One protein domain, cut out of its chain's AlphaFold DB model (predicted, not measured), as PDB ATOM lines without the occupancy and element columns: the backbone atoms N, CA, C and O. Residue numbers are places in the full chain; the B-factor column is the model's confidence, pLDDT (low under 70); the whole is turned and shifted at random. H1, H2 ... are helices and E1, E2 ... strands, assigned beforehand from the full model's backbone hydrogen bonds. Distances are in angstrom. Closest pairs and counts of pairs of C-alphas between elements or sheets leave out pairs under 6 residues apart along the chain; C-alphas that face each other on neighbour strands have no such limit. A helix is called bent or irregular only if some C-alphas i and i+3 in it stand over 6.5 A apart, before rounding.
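What this domain is: This is residues 192 to 259 of the 259 residues of an uncharacterized protein of Ruminococcus sp. AM42-10AC (UniProt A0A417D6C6). A long two-stranded antiparallel ribbon, E1 beside E2, has two helices over it like a tilted roof: H2 packs on both strands, while H1 packs mainly on E2, and the two helices come near each other at Leu 214 and Ala 255. The long unnamed stretch from residue 215 to 232 leaves H1, passes the ribbon, swings out round Gln 226 on the side away from the helices and folds back to the first residue of E2. The printed part has 68 residues, with two named strands and two named helices in the order E1, H1, E2, H2, and its class is mixed, helices and strands. The whole is compact, with a radius of gyration of the C-alphas of 11.7 A, and spans 33 by 27 by 17 A.

How they stand to each other: E1, residues 192 to 200, and E2, residues 233 to 242, are antiparallel neighbours, with 155 degrees between their directions. C-alphas 192 and 241 face each other at 4.8 A, as do C-alphas 200 and 233 at 4.4 A. N 193 and O 240 are within hydrogen-bond range at 2.8 A, and so are N 234 and O 199 at 2.9 A. E2 bends by 51 degrees at residue 239. A tight link with no residue between joins E1 to H1, residues 201 to 214. The closest C-alphas of H1 and E2 are those of Glu 201 and Ser 233, 4.7 A apart. H2, residues 245 to 257, follows E2 by a tight link of 2 residues. Its closest C-alpha pair with E1 is Val 195 and Met 249, 6.2 A, and with E2 it is Ala 242 and Ala 248, 5.1 A. H1 and H2 are close but not clearly touching, with 2 pairs of C-alphas within 8 A, the closest being those of Leu 214 and Ala 255 at 7.1 A; their lines are about perpendicular, at 76 degrees. Of the O i to N i+4 pairs, 5 of 10 are within hydrogen-bond range in H1, beside 7 of 11 O i to N i+3 pairs, and 8 of 9 in H2.

Where its parts are: E1 begins at C-alpha 192, at (-27.900, -3.045, -39.411), and is 26.0 A long from first to last C-alpha. H1 is 18.0 A long and irregular: C-alphas 205 and 208 are 7.5 A apart. E2, 27.1 A long, begins at C-alpha 233, at (-46.138, -20.323, -34.269). H2, 18.5 A long, ends at C-alpha 257, at (-46.310, -8.698, -48.741).

The domain as a whole: The two C-alphas farthest apart are those of Pro 205 and Tyr 243, 33.4 A. The printed part has no cut and ends at residue 259, the chain's last residue. The link from H1 to E2 is long, with 18 residues whose C-alphas lie 6 to 17 A from the mean of the C-alphas. The mean pLDDT of the printed part of this model is 90.6, and residues 258 to 259 are under 70.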
ATOM      1  N   LYS A 192     -27.517  -1.651 -39.146       96.12
ATOM      2  CA  LYS A 192     -27.900  -3.045 -39.411       96.12
ATOM      3  C   LYS A 192     -28.905  -3.494 -38.356       96.12
ATOM      4  O   LYS A 192     -28.648  -3.358 -37.162       96.12
ATOM      5  N   TYR A 193     -30.022  -4.054 -38.798       95.81
ATOM      6  CA  TYR A 193     -31.123  -4.478 -37.945       95.81
ATOM      7  C   TYR A 193     -31.484  -5.931 -38.210       95.81
ATOM      8  O   TYR A 193     -31.485  -6.382 -39.353       95.81
ATOM      9  N   LYS A 194     -31.860  -6.629 -37.142       95.19
ATOM     10  CA  LYS A 194     -32.506  -7.937 -37.200       95.19
ATOM     11  C   LYS A 194     -33.992  -7.756 -36.934       95.19
ATOM     12  O   LYS A 194     -34.375  -7.277 -35.866       95.19
ATOM     13  N   VAL A 195     -34.820  -8.101 -37.915       95.06
ATOM     14  CA  VAL A 195     -36.278  -8.035 -37.812       95.06
ATOM     15  C   VAL A 195     -36.810  -9.440 -37.593       95.06
ATOM     16  O   VAL A 195     -36.580 -10.329 -38.408       95.06
ATOM     17  N   TYR A 196     -37.517  -9.628 -36.481       94.56
ATOM     18  CA  TYR A 196     -38.080 -10.913 -36.086       94.56
ATOM     19  C   TYR A 196     -39.554 -10.986 -36.471       94.56
ATOM     20  O   TYR A 196     -40.338 -10.083 -36.167       94.56
ATOM     21  N   PHE A 197     -39.936 -12.100 -37.079       92.62
ATOM     22  CA  PHE A 197     -41.296 -12.401 -37.498       92.62
ATOM     23  C   PHE A 197     -41.842 -13.585 -36.720       92.62
ATOM     24  O   PHE A 197     -41.125 -14.545 -36.448       92.62
ATOM     25  N   VAL A 198     -43.136 -13.540 -36.408       92.94
ATOM     26  CA  VAL A 198     -43.860 -14.663 -35.808       92.94
ATOM     27  C   VAL A 198     -44.780 -15.251 -36.872       92.94
ATOM     28  O   VAL A 198     -45.840 -14.699 -37.161       92.94
ATOM     29  N   PHE A 199     -44.371 -16.377 -37.450       91.44
ATOM     30  CA  PHE A 199     -45.115 -17.090 -38.482       91.44
ATOM     31  C   PHE A 199     -46.073 -18.103 -37.867       91.44
ATOM     32  O   PHE A 199     -45.738 -18.786 -36.900       91.44
ATOM     33  N   TYR A 200     -47.260 -18.253 -38.453       91.62
ATOM     34  CA  TYR A 200     -48.157 -19.350 -38.097       91.62
ATOM     35  C   TYR A 200     -47.552 -20.691 -38.501       91.62
ATOM     36  O   TYR A 200     -46.991 -20.818 -39.582       91.62
ATOM     37  N   GLU A 201     -47.753 -21.723 -37.688       92.19
ATOM     38  CA  GLU A 201     -47.209 -23.068 -37.911       92.19
ATOM     39  C   GLU A 201     -47.605 -23.686 -39.261       92.19
ATOM     40  O   GLU A 201     -46.836 -24.454 -39.833       92.19
ATOM     41  N   LYS A 202     -48.745 -23.275 -39.831       91.31
ATOM     42  CA  LYS A 202     -49.173 -23.647 -41.192       91.31
ATOM     43  C   LYS A 202     -48.172 -23.240 -42.283       91.31
ATOM     44  O   LYS A 202     -48.197 -23.827 -43.357       91.31
ATOM     45  N   LEU A 203     -47.309 -22.258 -42.016       89.94
ATOM     46  CA  LEU A 203     -46.283 -21.789 -42.947       89.94
ATOM     47  C   LEU A 203     -44.972 -22.587 -42.866       89.94
ATOM     48  O   LEU A 203     -44.072 -22.332 -43.662       89.94
ATOM     49  N   LYS A 204     -44.856 -23.573 -41.960       91.69
ATOM     50  CA  LYS A 204     -43.665 -24.439 -41.857       91.69
ATOM     51  C   LYS A 204     -43.234 -25.060 -43.198       91.69
ATOM     52  O   LYS A 204     -42.042 -25.005 -43.488       91.69
ATOM     53  N   PRO A 205     -44.142 -25.581 -44.055       93.69
ATOM     54  CA  PRO A 205     -43.750 -26.148 -45.350       93.69
ATOM     55  C   PRO A 205     -43.031 -25.157 -46.278       93.69
ATOM     56  O   PRO A 205     -42.267 -25.575 -47.143       93.69
ATOM     57  N   TYR A 206     -43.233 -23.850 -46.084       91.44
ATOM     58  CA  TYR A 206     -42.639 -22.794 -46.903       91.44
ATOM     59  C   TYR A 206     -41.331 -22.237 -46.327       91.44
ATOM     60  O   TYR A 206     -40.767 -21.323 -46.917       91.44
ATOM     61  N   GLN A 207     -40.805 -22.767 -45.213       92.06
ATOM     62  CA  GLN A 207     -39.567 -22.259 -44.599       92.06
ATOM     63  C   GLN A 207     -38.393 -22.225 -45.577       92.06
ATOM     64  O   GLN A 207     -37.696 -21.219 -45.662       92.06
ATOM     65  N   LYS A 208     -38.208 -23.295 -46.358       92.38
ATOM     66  CA  LYS A 208     -37.150 -23.344 -47.373       92.38
ATOM     67  C   LYS A 208     -37.312 -22.220 -48.400       92.38
ATOM     68  O   LYS A 208     -36.358 -21.510 -48.688       92.38
ATOM     69  N   LEU A 209     -38.535 -22.009 -48.879       91.00
ATOM     70  CA  LEU A 209     -38.843 -20.981 -49.868       91.00
ATOM     71  C   LEU A 209     -38.654 -19.560 -49.306       91.00
ATOM     72  O   LEU A 209     -38.081 -18.710 -49.981       91.00
ATOM     73  N   LEU A 210     -39.070 -19.317 -48.058       91.25
ATOM     74  CA  LEU A 210     -38.854 -18.050 -47.350       91.25
ATOM     75  C   LEU A 210     -37.362 -17.768 -47.122       91.25
ATOM     76  O   LEU A 210     -36.920 -16.628 -47.253       91.25
ATOM     77  N   ASN A 211     -36.572 -18.796 -46.811       92.75
ATOM     78  CA  ASN A 211     -35.126 -18.664 -46.673       92.75
ATOM     79  C   ASN A 211     -34.453 -18.349 -48.019       92.75
ATOM     80  O   ASN A 211     -33.668 -17.412 -48.105       92.75
ATOM     81  N   GLU A 212     -34.803 -19.078 -49.080       91.75
ATOM     82  CA  GLU A 212     -34.193 -18.909 -50.404       91.75
ATOM     83  C   GLU A 212     -34.563 -17.577 -51.068       91.75
ATOM     84  O   GLU A 212     -33.723 -16.966 -51.725       91.75
ATOM     85  N   ARG A 213     -35.814 -17.123 -50.919       89.25
ATOM     86  CA  ARG A 213     -36.325 -15.925 -51.609       89.25
ATOM     87  C   ARG A 213     -36.152 -14.640 -50.816       89.25
ATOM     88  O   ARG A 213     -35.928 -13.597 -51.419       89.25
ATOM     89  N   LEU A 214     -36.298 -14.709 -49.494       89.81
ATOM     90  CA  LEU A 214     -36.330 -13.535 -48.618       89.81
ATOM     91  C   LEU A 214     -35.184 -13.528 -47.599       89.81
ATOM     92  O   LEU A 214     -35.118 -12.628 -46.768       89.81
ATOM     93  N   HIS A 215     -34.288 -14.519 -47.640       92.12
ATOM     94  CA  HIS A 215     -33.148 -14.638 -46.724       92.12
ATOM     95  C   HIS A 215     -33.553 -14.641 -45.241       92.12
ATOM     96  O   HIS A 215     -32.829 -14.146 -44.378       92.12
ATOM     97  N   ILE A 216     -34.718 -15.220 -44.938       93.56
ATOM     98  CA  ILE A 216     -35.199 -15.374 -43.565       93.56
ATOM     99  C   ILE A 216     -34.523 -16.593 -42.940       93.56
ATOM    100  O   ILE A 216     -34.705 -17.722 -43.398       93.56
ATOM    101  N   SER A 217     -33.750 -16.373 -41.880       93.62
ATOM    102  CA  SER A 217     -33.186 -17.446 -41.063       93.62
ATOM    103  C   SER A 217     -34.202 -17.915 -40.024       93.62
ATOM    104  O   SER A 217     -34.919 -17.113 -39.429       93.62
ATOM    105  N   PHE A 218     -34.263 -19.224 -39.795       93.19
ATOM    106  CA  PHE A 218     -35.081 -19.840 -38.745       93.19
ATOM    107  C   PHE A 218     -34.225 -20.407 -37.605       93.19
ATOM    108  O   PHE A 218     -34.747 -21.081 -36.717       93.19
ATOM    109  N   GLU A 219     -32.918 -20.136 -37.635       91.50
ATOM    110  CA  GLU A 219     -31.982 -20.498 -36.577       91.50
ATOM    111  C   GLU A 219     -32.075 -19.481 -35.434       91.50
ATOM    112  O   GLU A 219     -32.089 -18.271 -35.663       91.50
ATOM    113  N   ASP A 220     -32.169 -19.978 -34.199       90.06
ATOM    114  CA  ASP A 220     -32.242 -19.124 -33.013       90.06
ATOM    115  C   ASP A 220     -30.869 -18.509 -32.730       90.06
ATOM    116  O   ASP A 220     -29.918 -19.205 -32.374       90.06
ATOM    117  N   ASP A 221     -30.782 -17.189 -32.852       90.69
ATOM    118  CA  ASP A 221     -29.581 -16.409 -32.557       90.69
ATOM    119  C   ASP A 221     -29.481 -15.980 -31.079       90.69
ATOM    120  O   ASP A 221     -28.687 -15.109 -30.722       90.69
ATOM    121  N   GLY A 222     -30.307 -16.574 -30.211       90.44
ATOM    122  CA  GLY A 222     -30.391 -16.292 -28.780       90.44
ATOM    123  C   GLY A 222     -31.451 -15.248 -28.419       90.44
ATOM    124  O   GLY A 222     -31.753 -15.065 -27.229       90.44
ATOM    125  N   CYS A 223     -32.054 -14.582 -29.411       91.06
ATOM    126  CA  CYS A 223     -33.084 -13.568 -29.195       91.06
ATOM    127  C   CYS A 223     -34.514 -14.117 -29.274       91.06
ATOM    128  O   CYS A 223     -35.435 -13.444 -28.806       91.06
ATOM    129  N   PHE A 224     -34.747 -15.335 -29.783       90.44
ATOM    130  CA  PHE A 224     -36.117 -15.826 -30.016       90.44
ATOM    131  C   PHE A 224     -36.926 -15.969 -28.724       90.44
ATOM    132  O   PHE A 224     -38.153 -15.853 -28.744       90.44
ATOM    133  N   LYS A 225     -36.252 -16.187 -27.591       87.00
ATOM    134  CA  LYS A 225     -36.869 -16.236 -26.256       87.00
ATOM    135  C   LYS A 225     -37.479 -14.902 -25.807       87.00
ATOM    136  O   LYS A 225     -38.365 -14.900 -24.961       87.00
ATOM    137  N   GLN A 226     -37.011 -13.781 -26.360       90.31
ATOM    138  CA  GLN A 226     -37.504 -12.437 -26.034       90.31
ATOM    139  C   GLN A 226     -38.774 -12.086 -26.826       90.31
ATOM    140  O   GLN A 226     -39.491 -11.150 -26.479       90.31
ATOM    141  N   ILE A 227     -39.071 -12.841 -27.888       89.56
ATOM    142  CA  ILE A 227     -40.205 -12.585 -28.770       89.56
ATOM    143  C   ILE A 227     -41.443 -13.316 -28.249       89.56
ATOM    144  O   ILE A 227     -41.459 -14.539 -28.093       89.56
ATOM    145  N   LYS A 228     -42.524 -12.563 -28.022       87.62
ATOM    146  CA  LYS A 228     -43.808 -13.129 -27.598       87.62
ATOM    147  C   LYS A 228     -44.384 -14.022 -28.702       87.62
ATOM    148  O   LYS A 228     -44.807 -13.537 -29.751       87.62
ATOM    149  N   ARG A 229     -44.443 -15.328 -28.444       83.56
ATOM    150  CA  ARG A 229     -45.005 -16.319 -29.371       83.56
ATOM    151  C   ARG A 229     -46.529 -16.363 -29.284       83.56
ATOM    152  O   ARG A 229     -47.109 -16.215 -28.208       83.56
ATOM    153  N   LYS A 230     -47.179 -16.609 -30.422       82.12
ATOM    154  CA  LYS A 230     -48.595 -17.006 -30.471       82.12
ATOM    155  C   LYS A 230     -48.699 -18.533 -30.380       82.12
ATOM    156  O   LYS A 230     -47.734 -19.238 -30.681       82.12
ATOM    157  N   GLN A 231     -49.860 -19.062 -29.989       83.81
ATOM    158  CA  GLN A 231     -50.110 -20.506 -30.103       83.81
ATOM    159  C   GLN A 231     -49.873 -20.962 -31.549       83.81
ATOM    160  O   GLN A 231     -50.300 -20.278 -32.479       83.81
ATOM    161  N   LYS A 232     -49.203 -22.110 -31.720       89.00
ATOM    162  CA  LYS A 232     -48.887 -22.698 -33.033       89.00
ATOM    163  C   LYS A 232     -48.156 -21.707 -33.947       89.00
ATOM    164  O   LYS A 232     -48.648 -21.340 -35.017       89.00
ATOM    165  N   SER A 233     -46.989 -21.240 -33.504       92.56
ATOM    166  CA  SER A 233     -46.138 -20.323 -34.269       92.56
ATOM    167  C   SER A 233     -44.656 -20.683 -34.184       92.56
ATOM    168  O   SER A 233     -44.227 -21.388 -33.269       92.56
ATOM    169  N   PHE A 234     -43.881 -20.191 -35.145       91.31
ATOM    170  CA  PHE A 234     -42.421 -20.249 -35.158       91.31
ATOM    171  C   PHE A 234     -41.847 -18.875 -35.513       91.31
ATOM    172  O   PHE A 234     -42.563 -18.011 -36.018       91.31
ATOM    173  N   ILE A 235     -40.569 -18.661 -35.202       94.19
ATOM    174  CA  ILE A 235     -39.899 -17.375 -35.404       94.19
ATOM    175  C   ILE A 235     -38.927 -17.499 -36.569       94.19
ATOM    176  O   ILE A 235     -38.233 -18.506 -36.683       94.19
ATOM    177  N   GLY A 236     -38.901 -16.478 -37.418       93.88
ATOM    178  CA  GLY A 236     -37.831 -16.261 -38.385       93.88
ATOM    179  C   GLY A 236     -37.252 -14.863 -38.222       93.88
ATOM    180  O   GLY A 236     -37.924 -13.964 -37.714       93.88
ATOM    181  N   VAL A 237     -36.010 -14.681 -38.645       95.31
ATOM    182  CA  VAL A 237     -35.282 -13.417 -38.568       95.31
ATOM    183  C   VAL A 237     -34.752 -13.030 -39.940       95.31
ATOM    184  O   VAL A 237     -34.239 -13.868 -40.677       95.31
ATOM    185  N   MET A 238     -34.876 -11.751 -40.277       94.69
ATOM    186  CA  MET A 238     -34.296 -11.168 -41.481       94.69
ATOM    187  C   MET A 238     -33.361 -10.028 -41.111       94.69
ATOM    188  O   MET A 238     -33.699  -9.172 -40.289       94.69
ATOM    189  N   GLU A 239     -32.197  -9.996 -41.748       94.88
ATOM    190  CA  GLU A 239     -31.271  -8.880 -41.628       94.88
ATOM    191  C   GLU A 239     -31.602  -7.800 -42.656       94.88
ATOM    192  O   GLU A 239     -31.816  -8.071 -43.834       94.88
ATOM    193  N   THR A 240     -31.638  -6.549 -42.211       94.69
ATOM    194  CA  THR A 240     -31.926  -5.407 -43.074       94.69
ATOM    195  C   THR A 240     -31.091  -4.200 -42.675       94.69
ATOM    196  O   THR A 240     -30.585  -4.094 -41.556       94.69
ATOM    197  N   LYS A 241     -30.933  -3.279 -43.617       94.50
ATOM    198  CA  LYS A 241     -30.227  -2.016 -43.431       94.50
ATOM    199  C   LYS A 241     -31.222  -0.874 -43.542       94.50
ATOM    200  O   LYS A 241     -32.007  -0.846 -44.491       94.50
ATOM    201  N   ALA A 242     -31.189   0.063 -42.606       95.38
ATOM    202  CA  ALA A 242     -32.032   1.259 -42.620       95.38
ATOM    203  C   ALA A 242     -31.428   2.356 -41.731       95.38
ATOM    204  O   ALA A 242     -30.481   2.093 -40.998       95.38
ATOM    205  N   TYR A 243     -31.985   3.565 -41.773       94.88
ATOM    206  CA  TYR A 243     -31.601   4.644 -40.851       94.88
ATOM    207  C   TYR A 243     -32.223   4.487 -39.457       94.88
ATOM    208  O   TYR A 243     -31.724   5.032 -38.476       94.88
ATOM    209  N   ASP A 244     -33.317   3.732 -39.358       96.19
ATOM    210  CA  ASP A 244     -34.009   3.481 -38.103       96.19
ATOM    211  C   ASP A 244     -34.712   2.117 -38.084       96.19
ATOM    212  O   ASP A 244     -34.957   1.489 -39.119       96.19
ATOM    213  N   ASN A 245     -35.058   1.659 -36.880       94.00
ATOM    214  CA  ASN A 245     -35.659   0.348 -36.647       94.00
ATOM    215  C   ASN A 245     -37.075   0.208 -37.239       94.00
ATOM    216  O   ASN A 245     -37.471  -0.898 -37.602       94.00
ATOM    217  N   TYR A 246     -37.837   1.295 -37.367       94.38
ATOM    218  CA  TYR A 246     -39.174   1.260 -37.968       94.38
ATOM    219  C   TYR A 246     -39.100   1.193 -39.490       94.38
ATOM    220  O   TYR A 246     -39.863   0.451 -40.104       94.38
ATOM    221  N   SER A 247     -38.158   1.903 -40.105       93.88
ATOM    222  CA  SER A 247     -37.855   1.787 -41.533       93.88
ATOM    223  C   SER A 247     -37.336   0.390 -41.877       93.88
ATOM    224  O   SER A 247     -37.784  -0.202 -42.860       93.88
ATOM    225  N   ALA A 248     -36.465  -0.178 -41.037       95.12
ATOM    226  CA  ALA A 248     -36.034  -1.573 -41.129       95.12
ATOM    227  C   ALA A 248     -37.233  -2.532 -41.093       95.12
ATOM    228  O   ALA A 248     -37.381  -3.369 -41.980       95.12
ATOM    229  N   MET A 249     -38.121  -2.360 -40.110       94.06
ATOM    230  CA  MET A 249     -39.346  -3.142 -39.986       94.06
ATOM    231  C   MET A 249     -40.240  -3.001 -41.228       94.06
ATOM    232  O   MET A 249     -40.632  -4.014 -41.792       94.06
ATOM    233  N   LYS A 250     -40.536  -1.782 -41.697       92.19
ATOM    234  CA  LYS A 250     -41.387  -1.555 -42.880       92.19
ATOM    235  C   LYS A 250     -40.830  -2.242 -44.123       92.19
ATOM    236  O   LYS A 250     -41.554  -2.997 -44.758       92.19
ATOM    237  N   ARG A 251     -39.537  -2.056 -44.421       91.62
ATOM    238  CA  ARG A 251     -38.861  -2.751 -45.536       91.62
ATOM    239  C   ARG A 251     -39.006  -4.262 -45.415       91.62
ATOM    240  O   ARG A 251     -39.259  -4.946 -46.400       91.62
ATOM    241  N   ALA A 252     -38.855  -4.763 -44.194       92.62
ATOM    242  CA  ALA A 252     -38.914  -6.178 -43.913       92.62
ATOM    243  C   ALA A 252     -40.326  -6.767 -44.107       92.62
ATOM    244  O   ALA A 252     -40.463  -7.850 -44.668       92.62
ATOM    245  N   TYR A 253     -41.373  -6.042 -43.706       90.06
ATOM    246  CA  TYR A 253     -42.763  -6.439 -43.952       90.06
ATOM    247  C   TYR A 253     -43.159  -6.317 -45.425       90.06
ATOM    248  O   TYR A 253     -43.774  -7.239 -45.947       90.06
ATOM    249  N   SER A 254     -42.758  -5.253 -46.127       88.62
ATOM    250  CA  SER A 254     -43.056  -5.112 -47.560       88.62
ATOM    251  C   SER A 254     -42.443  -6.239 -48.399       88.62
ATOM    252  O   SER A 254     -43.052  -6.677 -49.367       88.62
ATOM    253  N   ALA A 255     -41.276  -6.764 -48.006       86.62
ATOM    254  CA  ALA A 255     -40.686  -7.936 -48.656       86.62
ATOM    255  C   ALA A 255     -41.546  -9.207 -48.501       86.62
ATOM    256  O   ALA A 255     -41.545 -10.049 -49.393       86.62
ATOM    257  N   LEU A 256     -42.287  -9.334 -47.394       84.69
ATOM    258  CA  LEU A 256     -43.230 -10.432 -47.168       84.69
ATOM    259  C   LEU A 256     -44.572 -10.227 -47.875       84.69
ATOM    260  O   LEU A 256     -45.200 -11.211 -48.221       84.69
ATOM    261  N   GLU A 257     -45.031  -8.988 -48.065       77.31
ATOM    262  CA  GLU A 257     -46.310  -8.698 -48.741       77.31
ATOM    263  C   GLU A 257     -46.260  -8.928 -50.256       77.31
ATOM    264  O   GLU A 257     -47.284  -9.201 -50.876       77.31
ATOM    265  N   ILE A 258     -45.073  -8.813 -50.857       62.72
ATOM    266  CA  ILE A 258     -44.841  -9.098 -52.283       62.72
ATOM    267  C   ILE A 258     -44.819 -10.619 -52.553       62.72
ATOM    268  O   ILE A 258     -44.855 -11.042 -53.710       62.72
ATOM    269  N   PHE A 259     -44.758 -11.434 -51.497       55.06
ATOM    270  CA  PHE A 259     -44.635 -12.887 -51.541       55.06
ATOM    271  C   PHE A 259     -45.970 -13.592 -51.261       55.06
ATOM    272  O   PHE A 259     -46.287 -14.547 -52.007       55.06
TER     273      PHE A 259